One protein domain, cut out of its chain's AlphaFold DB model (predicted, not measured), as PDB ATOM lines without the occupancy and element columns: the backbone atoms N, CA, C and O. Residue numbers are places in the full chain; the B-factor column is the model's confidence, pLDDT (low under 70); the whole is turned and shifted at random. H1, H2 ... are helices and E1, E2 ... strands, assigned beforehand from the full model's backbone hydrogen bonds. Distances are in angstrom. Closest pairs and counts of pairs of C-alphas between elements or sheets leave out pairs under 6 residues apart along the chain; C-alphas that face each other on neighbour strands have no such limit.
ATOM      1  N   VAL A  15       2.367   5.711   7.155       68.25
ATOM      2  CA  VAL A  15       1.452   6.516   7.944       68.25
ATOM      3  C   VAL A  15       1.574   7.968   7.537       68.25
ATOM      4  O   VAL A  15       2.664   8.537   7.480       68.25
ATOM      5  N   VAL A  16       0.433   8.561   7.237       74.06
ATOM      6  CA  VAL A  16       0.298   9.923   6.753       74.06
ATOM      7  C   VAL A  16      -0.394  10.748   7.823       74.06
ATOM      8  O   VAL A  16      -1.510  10.433   8.232       74.06
ATOM      9  N   TRP A  17       0.263  11.821   8.249       78.88
ATOM     10  CA  TRP A  17      -0.295  12.783   9.189       78.88
ATOM     11  C   TRP A  17      -0.485  14.128   8.503       78.88
ATOM     12  O   TRP A  17       0.472  14.737   8.027       78.88
ATOM     13  N   CYS A  18      -1.729  14.590   8.432       79.31
ATOM     14  CA  CYS A  18      -2.055  15.850   7.781       79.31
ATOM     15  C   CYS A  18      -2.123  16.996   8.797       79.31
ATOM     16  O   CYS A  18      -2.887  16.932   9.760       79.31
ATOM     17  N   LEU A  19      -1.369  18.066   8.550       78.81
ATOM     18  CA  LEU A  19      -1.283  19.249   9.400       78.81
ATOM     19  C   LEU A  19      -1.611  20.523   8.629       78.81
ATOM     20  O   LEU A  19      -1.355  20.624   7.430       78.81
ATOM     21  N   SER A  20      -2.139  21.519   9.338       82.62
ATOM     22  CA  SER A  20      -2.315  22.856   8.772       82.62
ATOM     23  C   SER A  20      -0.966  23.549   8.543       82.62
ATOM     24  O   SER A  20       0.029  23.244   9.209       82.62
ATOM     25  N   GLN A  21      -0.938  24.510   7.619       81.88
ATOM     26  CA  GLN A  21       0.252  25.328   7.374       81.88
ATOM     27  C   GLN A  21       0.726  26.058   8.639       81.88
ATOM     28  O   GLN A  21       1.908  26.006   8.966       81.88
ATOM     29  N   ASP A  22      -0.199  26.654   9.392       81.25
ATOM     30  CA  ASP A  22       0.116  27.400  10.614       81.25
ATOM     31  C   ASP A  22       0.770  26.497  11.672       81.25
ATOM     32  O   ASP A  22       1.715  26.893  12.360       81.25
ATOM     33  N   THR A  23       0.306  25.244  11.767       79.44
ATOM     34  CA  THR A  23       0.882  24.215  12.642       79.44
ATOM     35  C   THR A  23       2.322  23.892  12.244       79.44
ATOM     36  O   THR A  23       3.189  23.801  13.113       79.44
ATOM     37  N   ILE A  24       2.591  23.723  10.949       81.44
ATOM     38  CA  ILE A  24       3.929  23.397  10.441       81.44
ATOM     39  C   ILE A  24       4.883  24.573  10.653       81.44
ATOM     40  O   ILE A  24       5.984  24.378  11.168       81.44
ATOM     41  N   ASP A  25       4.460  25.788  10.314       79.94
ATOM     42  CA  ASP A  25       5.289  26.987  10.442       79.94
ATOM     43  C   ASP A  25       5.653  27.258  11.903       79.94
ATOM     44  O   ASP A  25       6.811  27.526  12.228       79.94
ATOM     45  N   THR A  26       4.689  27.102  12.815       77.44
ATOM     46  CA  THR A  26       4.932  27.228  14.259       77.44
ATOM     47  C   THR A  26       5.956  26.203  14.744       77.44
ATOM     48  O   THR A  26       6.860  26.543  15.502       77.44
ATOM     49  N   ALA A  27       5.848  24.957  14.281       76.69
ATOM     50  CA  ALA A  27       6.729  23.870  14.693       76.69
ATOM     51  C   ALA A  27       8.141  23.971  14.106       76.69
ATOM     52  O   ALA A  27       9.111  23.619  14.763       76.69
ATOM     53  N   LEU A  28       8.289  24.485  12.883       78.81
ATOM     54  CA  LEU A  28       9.605  24.732  12.288       78.81
ATOM     55  C   LEU A  28      10.364  25.867  12.989       78.81
ATOM     56  O   LEU A  28      11.595  25.857  12.997       78.81
ATOM     57  N   ASN A  29       9.638  26.822  13.573       77.38
ATOM     58  CA  ASN A  29      10.210  27.936  14.328       77.38
ATOM     59  C   ASN A  29      10.593  27.558  15.768       77.38
ATOM     60  O   ASN A  29      11.359  28.279  16.408       77.38
ATOM     61  N   ASP A  30      10.102  26.425  16.267       74.19
ATOM     62  CA  ASP A  30      10.383  25.912  17.603       74.19
ATOM     63  C   ASP A  30      11.277  24.668  17.528       74.19
ATOM     64  O   ASP A  30      10.845  23.566  17.189       74.19
ATOM     65  N   LYS A  31      12.554  24.836  17.894       68.75
ATOM     66  CA  LYS A  31      13.542  23.748  17.867       68.75
ATOM     67  C   LYS A  31      13.094  22.524  18.667       68.75
ATOM     68  O   LYS A  31      13.405  21.417  18.243       68.75
ATOM     69  N   SER A  32      12.346  22.709  19.758       65.94
ATOM     70  CA  SER A  32      11.903  21.609  20.619       65.94
ATOM     71  C   SER A  32      10.861  20.711  19.946       65.94
ATOM     72  O   SER A  32      10.886  19.501  20.126       65.94
ATOM     73  N   THR A  33       9.981  21.266  19.108       68.62
ATOM     74  CA  THR A  33       8.881  20.520  18.469       68.62
ATOM     75  C   THR A  33       9.151  20.165  17.012       68.62
ATOM     76  O   THR A  33       8.502  19.284  16.448       68.62
ATOM     77  N   SER A  34      10.162  20.787  16.414       72.00
ATOM     78  CA  SER A  34      10.561  20.579  15.027       72.00
ATOM     79  C   SER A  34      10.980  19.135  14.693       72.00
ATOM     80  O   SER A  34      10.801  18.689  13.558       72.00
ATOM     81  N   GLU A  35      11.467  18.370  15.675       72.62
ATOM     82  CA  GLU A  35      11.825  16.953  15.509       72.62
ATOM     83  C   GLU A  35      10.592  16.045  15.336       72.62
ATOM     84  O   GLU A  35      10.675  15.012  14.669       72.62
ATOM     85  N   LEU A  36       9.419  16.457  15.843       71.50
ATOM     86  CA  LEU A  36       8.155  15.720  15.687       71.50
ATOM     87  C   LEU A  36       7.680  15.682  14.228       71.50
ATOM     88  O   LEU A  36       6.937  14.785  13.838       71.50
ATOM     89  N   LEU A  37       8.135  16.627  13.400       74.69
ATOM     90  CA  LEU A  37       7.840  16.652  11.967       74.69
ATOM     91  C   LEU A  37       8.666  15.631  11.166       74.69
ATOM     92  O   LEU A  37       8.410  15.423   9.979       74.69
ATOM     93  N   LEU A  38       9.689  15.029  11.783       72.50
ATOM     94  CA  LEU A  38      10.685  14.188  11.114       72.50
ATOM     95  C   LEU A  38      10.663  12.726  11.570       72.50
ATOM     96  O   LEU A  38      11.534  11.950  11.157       72.50
ATOM     97  N   VAL A  39       9.649  12.342  12.348       70.75
ATOM     98  CA  VAL A  39       9.487  10.999  12.921       70.75
ATOM     99  C   VAL A  39       9.679   9.919  11.841       70.75
ATOM    100  O   VAL A  39       9.199  10.069  10.705       70.75
ATOM    101  N   PRO A  40      10.464   8.861  12.117       64.19
ATOM    102  CA  PRO A  40      10.608   7.724  11.209       64.19
ATOM    103  C   PRO A  40       9.237   7.136  10.842       64.19
ATOM    104  O   PRO A  40       8.331   7.142  11.661       64.19
ATOM    105  N   ASN A  41       9.063   6.657   9.608       65.38
ATOM    106  CA  ASN A  41       7.838   5.980   9.130       65.38
ATOM    107  C   ASN A  41       6.536   6.817   9.087       65.38
ATOM    108  O   ASN A  41       5.553   6.375   8.491       65.38
ATOM    109  N   VAL A  42       6.547   8.052   9.601       73.12
ATOM    110  CA  VAL A  42       5.464   9.036   9.448       73.12
ATOM    111  C   VAL A  42       5.812  10.039   8.352       73.12
ATOM    112  O   VAL A  42       6.898  10.624   8.322       73.12
ATOM    113  N   THR A  43       4.870  10.261   7.438       76.69
ATOM    114  CA  THR A  43       4.930  11.325   6.435       76.69
ATOM    115  C   THR A  43       3.989  12.445   6.847       76.69
ATOM    116  O   THR A  43       2.772  12.270   6.853       76.69
ATOM    117  N   VAL A  44       4.550  13.606   7.177       79.19
ATOM    118  CA  VAL A  44       3.766  14.804   7.486       79.19
ATOM    119  C   VAL A  44       3.395  15.526   6.196       79.19
ATOM    120  O   VAL A  44       4.261  15.848   5.381       79.19
ATOM    121  N   ILE A  45       2.106  15.794   6.020       81.06
ATOM    122  CA  ILE A  45       1.542  16.456   4.848       81.06
ATOM    123  C   ILE A  45       0.924  17.781   5.253       81.06
ATOM    124  O   ILE A  45       0.081  17.851   6.140       81.06
ATOM    125  N   GLN A  46       1.309  18.826   4.538       83.62
ATOM    126  CA  GLN A  46       0.708  20.143   4.658       83.62
ATOM    127  C   GLN A  46      -0.644  20.201   3.936       83.62
ATOM    128  O   GLN A  46      -0.715  19.938   2.733       83.62
ATOM    129  N   LEU A  47      -1.683  20.638   4.647       84.62
ATOM    130  CA  LEU A  47      -2.979  21.003   4.087       84.62
ATOM    131  C   LEU A  47      -3.226  22.525   4.165       84.62
ATOM    132  O   LEU A  47      -2.856  23.156   5.160       84.62
ATOM    133  N   PRO A  48      -3.875  23.127   3.146       83.44
ATOM    134  CA  PRO A  48      -4.269  22.506   1.877       83.44
ATOM    135  C   PRO A  48      -3.047  22.133   1.021       83.44
ATOM    136  O   PRO A  48      -2.020  22.813   1.055       83.44
ATOM    137  N   LEU A  49      -3.158  21.059   0.231       83.81
ATOM    138  CA  LEU A  49      -2.053  20.611  -0.618       83.81
ATOM    139  C   LEU A  49      -1.636  21.706  -1.611       83.81
ATOM    140  O   LEU A  49      -2.444  22.207  -2.400       83.81
ATOM    141  N   SER A  50      -0.338  22.011  -1.649       83.31
ATOM    142  CA  SER A  50       0.218  22.928  -2.647       83.31
ATOM    143  C   SER A  50       0.106  22.356  -4.067       83.31
ATOM    144  O   SER A  50       0.125  21.142  -4.282       83.31
ATOM    145  N   ARG A  51       0.073  23.234  -5.082       82.12
ATOM    146  CA  ARG A  51       0.094  22.812  -6.502       82.12
ATOM    147  C   ARG A  51       1.289  21.911  -6.828       82.12
ATOM    148  O   ARG A  51       1.182  21.042  -7.685       82.12
ATOM    149  N   ILE A  52       2.418  22.129  -6.156       80.38
ATOM    150  CA  ILE A  52       3.635  21.334  -6.331       80.38
ATOM    151  C   ILE A  52       3.456  19.950  -5.701       80.38
ATOM    152  O   ILE A  52       3.803  18.965  -6.339       80.38
ATOM    153  N   ALA A  53       2.880  19.858  -4.498       75.62
ATOM    154  CA  ALA A  53       2.606  18.577  -3.844       75.62
ATOM    155  C   ALA A  53       1.659  17.705  -4.686       75.62
ATOM    156  O   ALA A  53       1.972  16.547  -4.941       75.62
ATOM    157  N   LYS A  54       0.585  18.300  -5.228       80.19
ATOM    158  CA  LYS A  54      -0.363  17.613  -6.127       80.19
ATOM    159  C   LYS A  54       0.277  17.099  -7.420       80.19
ATOM    160  O   LYS A  54      -0.175  16.105  -7.958       80.19
ATOM    161  N   ARG A  55       1.308  17.780  -7.931       79.69
ATOM    162  CA  ARG A  55       2.054  17.354  -9.132       79.69
ATOM    163  C   ARG A  55       3.136  16.321  -8.841       79.69
ATOM    164  O   ARG A  55       3.608  15.676  -9.766       79.69
ATOM    165  N   LYS A  56       3.596  16.234  -7.592       77.19
ATOM    166  CA  LYS A  56       4.677  15.325  -7.203       77.19
ATOM    167  C   LYS A  56       4.185  13.902  -6.968       77.19
ATOM    168  O   LYS A  56       4.995  13.001  -7.128       77.19
ATOM    169  N   SER A  57       2.913  13.725  -6.609       75.75
ATOM    170  CA  SER A  57       2.311  12.422  -6.334       75.75
ATOM    171  C   SER A  57       0.867  12.365  -6.834       75.75
ATOM    172  O   SER A  57       0.004  13.102  -6.347       75.75
ATOM    173  N   ASP A  58       0.606  11.447  -7.766       76.44
ATOM    174  CA  ASP A  58      -0.743  11.177  -8.272       76.44
ATOM    175  C   ASP A  58      -1.641  10.598  -7.169       76.44
ATOM    176  O   ASP A  58      -2.774  11.050  -7.014       76.44
ATOM    177  N   LYS A  59      -1.094   9.719  -6.310       75.69
ATOM    178  CA  LYS A  59      -1.790   9.159  -5.135       75.69
ATOM    179  C   LYS A  59      -2.274  10.262  -4.188       75.69
ATOM    180  O   LYS A  59      -3.431  10.255  -3.785       75.69
ATOM    181  N   LEU A  60      -1.450  11.272  -3.889       76.94
ATOM    182  CA  LEU A  60      -1.917  12.419  -3.096       76.94
ATOM    183  C   LEU A  60      -2.983  13.251  -3.785       76.94
ATOM    184  O   LEU A  60      -3.886  13.758  -3.120       76.94
ATOM    185  N   CYS A  61      -2.862  13.435  -5.096       79.19
ATOM    186  CA  CYS A  61      -3.862  14.165  -5.857       79.19
ATOM    187  C   CYS A  61      -5.214  13.439  -5.826       79.19
ATOM    188  O   CYS A  61      -6.249  14.089  -5.701       79.19
ATOM    189  N   GLU A  62      -5.213  12.109  -5.907       77.94
ATOM    190  CA  GLU A  62      -6.411  11.277  -5.786       77.94
ATOM    191  C   GLU A  62      -7.001  11.303  -4.374       77.94
ATOM    192  O   GLU A  62      -8.196  11.561  -4.237       77.94
ATOM    193  N   LEU A  63      -6.178  11.145  -3.332       79.06
ATOM    194  CA  LEU A  63      -6.624  11.258  -1.939       79.06
ATOM    195  C   LEU A  63      -7.266  12.632  -1.663       79.06
ATOM    196  O   LEU A  63      -8.336  12.717  -1.069       79.06
ATOM    197  N   ASP A  64      -6.672  13.721  -2.150       82.25
ATOM    198  CA  ASP A  64      -7.237  15.070  -2.012       82.25
ATOM    199  C   ASP A  64      -8.566  15.234  -2.767       82.25
ATOM    200  O   ASP A  64      -9.521  15.788  -2.227       82.25
ATOM    201  N   LYS A  65      -8.675  14.702  -3.995       83.50
ATOM    202  CA  LYS A  65      -9.927  14.727  -4.781       83.50
ATOM    203  C   LYS A  65     -11.058  13.958  -4.104       83.50
ATOM    204  O   LYS A  65     -12.206  14.388  -4.172       83.50
ATOM    205  N   LEU A  66     -10.735  12.834  -3.469       80.56
ATOM    206  CA  LEU A  66     -11.683  12.012  -2.719       80.56
ATOM    207  C   LEU A  66     -11.983  12.586  -1.322       80.56
ATOM    208  O   LEU A  66     -12.755  11.998  -0.568       80.56
ATOM    209  N   ASN A  67     -11.413  13.749  -0.985       77.44
ATOM    210  CA  ASN A  67     -11.559  14.412   0.310       77.44
ATOM    211  C   ASN A  67     -11.079  13.535   1.481       77.44
ATOM    212  O   ASN A  67     -11.610  13.572   2.596       77.44
ATOM    213  N   LEU A  68     -10.056  12.732   1.187       74.12
ATOM    214  CA  LEU A  68      -9.476  11.735   2.068       74.12
ATOM    215  C   LEU A  68      -8.321  12.289   2.932       74.12
ATOM    216  O   LEU A  68      -7.786  11.604   3.799       74.12
ATOM    217  N   LEU A  69      -7.910  13.537   2.749       77.06
ATOM    218  CA  LEU A  69      -6.879  14.156   3.582       77.06
ATOM    219  C   LEU A  69      -7.550  15.123   4.558       77.06
ATOM    220  O   LEU A  69      -8.077  16.157   4.148       77.06
ATOM    221  N   LYS A  70      -7.544  14.786   5.851       76.00
ATOM    222  CA  LYS A  70      -8.153  15.599   6.913       76.00
ATOM    223  C   LYS A  70      -7.114  15.975   7.958       76.00
ATOM    224  O   LYS A  70      -6.321  15.135   8.372       76.00
ATOM    225  N   VAL A  71      -7.129  17.240   8.371       73.00
ATOM    226  CA  VAL A  71      -6.245  17.757   9.426       73.00
ATOM    227  C   VAL A  71      -6.448  16.948  10.710       73.00
ATOM    228  O   VAL A  71      -7.575  16.570  11.023       73.00
ATOM    229  N   ASP A  72      -5.354  16.672  11.422       64.94
ATOM    230  CA  ASP A  72      -5.326  15.937  12.695       64.94
ATOM    231  C   ASP A  72      -5.813  14.477  12.615       64.94
ATOM    232  O   ASP A  72      -6.119  13.857  13.633       64.94
ATOM    233  N   GLN A  73      -5.830  13.894  11.411       67.38
ATOM    234  CA  GLN A  73      -6.108  12.473  11.198       67.38
ATOM    235  C   GLN A  73      -4.887  11.705  10.696       67.38
ATOM    236  O   GLN A  73      -4.002  12.253  10.029       67.38
ATOM    237  N   VAL A  74      -4.881  10.409  11.024       68.88
ATOM    238  CA  VAL A  74      -3.899   9.437  10.552       68.88
ATOM    239  C   VAL A  74      -4.511   8.618   9.432       68.88
ATOM    240  O   VAL A  74      -5.498   7.910   9.638       68.88
ATOM    241  N   LEU A  75      -3.896   8.694   8.257       70.62
ATOM    242  CA  LEU A  75      -4.203   7.811   7.143       70.62
ATOM    243  C   LEU A  75      -3.107   6.750   7.035       70.62
ATOM    244  O   LEU A  75      -1.918   7.070   7.026       70.62
ATOM    245  N   VAL A  76      -3.509   5.486   6.966       66.44
ATOM    246  CA  VAL A  76      -2.596   4.354   6.788       66.44
ATOM    247  C   VAL A  76      -2.697   3.917   5.337       66.44
ATOM    248  O   VAL A  76      -3.694   3.324   4.934       66.44
ATOM    249  N   CYS A  77      -1.667   4.222   4.557       63.19
ATOM    250  CA  CYS A  77      -1.600   3.852   3.155       63.19
ATOM    251  C   CYS A  77      -0.956   2.474   2.993       63.19
ATOM    252  O   CYS A  77       0.094   2.196   3.580       63.19
ATOM    253  N   SER A  78      -1.573   1.636   2.165       59.12
ATOM    254  CA  SER A  78      -0.989   0.376   1.702       59.12
ATOM    255  C   SER A  78      -0.309   0.549   0.341       59.12
ATOM    256  O   SER A  78      -0.533   1.548  -0.356       59.12
ATOM    257  N   ASP A  79       0.514  -0.428  -0.034       55.75
ATOM    258  CA  ASP A  79       1.238  -0.443  -1.313       55.75
ATOM    259  C   ASP A  79       0.289  -0.723  -2.502       55.75
ATOM    260  O   ASP A  79       0.601  -0.424  -3.654       55.75
ATOM    261  N   GLU A  80      -0.926  -1.217  -2.228       54.31
ATOM    262  CA  GLU A  80      -1.943  -1.582  -3.219       54.31
ATOM    263  C   GLU A  80      -2.838  -0.388  -3.615       54.31
ATOM    264  O   GLU A  80      -4.037  -0.358  -3.348       54.31
ATOM    265  N   GLY A  81      -2.261   0.623  -4.274       53.88
ATOM    266  CA  GLY A  81      -3.030   1.727  -4.881       53.88
ATOM    267  C   GLY A  81      -3.820   2.594  -3.882       53.88
ATOM    268  O   GLY A  81      -3.565   2.560  -2.681       53.88
ATOM    269  N   VAL A  82      -4.732   3.453  -4.363       52.81
ATOM    270  CA  VAL A  82      -5.691   4.174  -3.498       52.81
ATOM    271  C   VAL A  82      -6.846   3.227  -3.202       52.81
ATOM    272  O   VAL A  82      -7.813   3.159  -3.960       52.81
ATOM    273  N   ASN A  83      -6.737   2.461  -2.119       54.78
ATOM    274  CA  ASN A  83      -7.864   1.674  -1.646       54.78
ATOM    275  C   ASN A  83      -8.794   2.592  -0.832       54.78
ATOM    276  O   ASN A  83      -8.397   3.182   0.164       54.78
ATOM    277  N   ILE A  84     -10.043   2.740  -1.272       51.75
ATOM    278  CA  ILE A  84     -11.071   3.552  -0.592       51.75
ATOM    279  C   ILE A  84     -11.434   2.941   0.779       51.75
ATOM    280  O   ILE A  84     -12.020   3.602   1.631       51.75
ATOM    281  N   GLU A  85     -11.053   1.679   1.003       48.88
ATOM    282  CA  GLU A  85     -11.102   0.989   2.291       48.88
ATOM    283  C   GLU A  85      -9.881   1.276   3.189       48.88
ATOM    284  O   GLU A  85      -9.827   0.740   4.299       48.88
ATOM    285  N   GLU A  86      -8.901   2.093   2.758       53.94
ATOM    286  CA  GLU A  86      -7.825   2.600   3.627       53.94
ATOM    287  C   GLU A  86      -8.474   3.330   4.812       53.94
ATOM    288  O   GLU A  86      -8.981   4.447   4.707       53.94
ATOM    289  N   LYS A  87      -8.534   2.635   5.953       56.50
ATOM    290  CA  LYS A  87      -9.258   3.100   7.131       56.50
ATOM    291  C   LYS A  87      -8.543   4.311   7.714       56.50
ATOM    292  O   LYS A  87      -7.387   4.216   8.131       56.50
ATOM    293  N   TYR A  88      -9.270   5.418   7.833       59.72
ATOM    294  CA  TYR A  88      -8.940   6.422   8.836       59.72
ATOM    295  C   TYR A  88      -8.882   5.735  10.178       59.72
ATOM    296  O   TYR A  88      -9.850   5.106  10.604       59.72
ATOM    297  N   LEU A  89      -7.754   5.887  10.848       63.75
ATOM    298  CA  LEU A  89      -7.701   5.603  12.262       63.75
ATOM    299  C   LEU A  89      -7.916   6.940  12.955       63.75
ATOM    300  O   LEU A  89      -6.996   7.751  13.082       63.75
ATOM    301  N   ASN A  90      -9.161   7.194  13.365       70.25
ATOM    302  CA  ASN A  90      -9.389   8.201  14.384       70.25
ATOM    303  C   ASN A  90      -8.759   7.664  15.671       70.25
ATOM    304  O   ASN A  90      -9.235   6.687  16.243       70.25
TER     305      ASN A  90
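AT A GLANCE: This is residues 15 to 90 of the 280 residues of an uncharacterized protein of Acinetobacter tandoii (UniProt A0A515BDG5). A small three-stranded sheet stands in the middle as a twisted wall, with the short helices H1 and H2 toward one side of it and the pair H3 and H4 on the other side, none of them covering it closely. Beyond E3 the last stretch, residues 78 to 90, has no named element and loops out before it folds back beside E3. The printed part has 76 residues, with four named helices and three named strands in the order E1, H1, H2, E2, H3, H4, E3. The sheet runs E2, E1, E3 and is mixed, and the class is mixed, helices and strands. The whole is compact, with a radius of gyration of the C-alphas of 12.7 A and spans of 36 by 25 by 18 A.

HOW THE PARTS SIT: The inner strand of the sheet is E1, residues 15 to 20, and the edge strands are E2, residues 42 to 47, and E3, residues 74 to 77. The sheet is only just strongly twisted, its C-alphas lying up to 4.0 A off the best plane. E2 and E1 are parallel at 31 degrees, with N 19 and O 45 within hydrogen-bond range at 2.8 A. E1 and E3 are antiparallel at 138 degrees, with N 16 and O 75 at 2.8 A. Residues 74 to 75 also pair, antiparallel, with residues 88 to 89. H1, residues 21 to 29, and H2, residues 34 to 38, only graze the sheet, with residues 21 to 24 and 36 to 38. They touch, the closest C-alphas being those of Ala 27 and Ser 34, 5.1 A apart. E1, H1, H2 and E2 form a strand-helix-strand unit, two parallel neighbour strands with helices between, and its crossover is right-handed. H3, residues 51 to 56, and H4, residues 58 to 65, are not on the sheet. They touch only at the corner by their link, at a steep tilt of 41 degrees, opposite ways, with the C-alphas of Lys 54 and Cys 61 closest at 4.9 A. H1 and H4 are apart. In H1, H3 and H4 every O i to N i+4 pair is within hydrogen-bond range; in H2 it is 0 of 1, beside 2 of 2 O i to N i+3 pairs.

IN THESE COORDINATES: E1 begins at C-alpha 15 (1.452, 6.516, 7.944) and is 16.8 A long; E2 is 15.6 A and E3 9.5 A. H1 is 12.4 A long and ends at C-alpha 29 (10.210, 27.936, 14.328). H2 is 7.5 A, H3 8.8 A and H4 10.4 A. E3 ends at C-alpha 77 (-1.600, 3.852, 3.155).

THE WHOLE: The C-alphas farthest apart are those of Lys 31 and Glu 85, at 37.0 A. The printed part has no cut and no long link. The mean pLDDT of the printed part is 72.7, and 23 residues are under 70, among them residues 76 to 89.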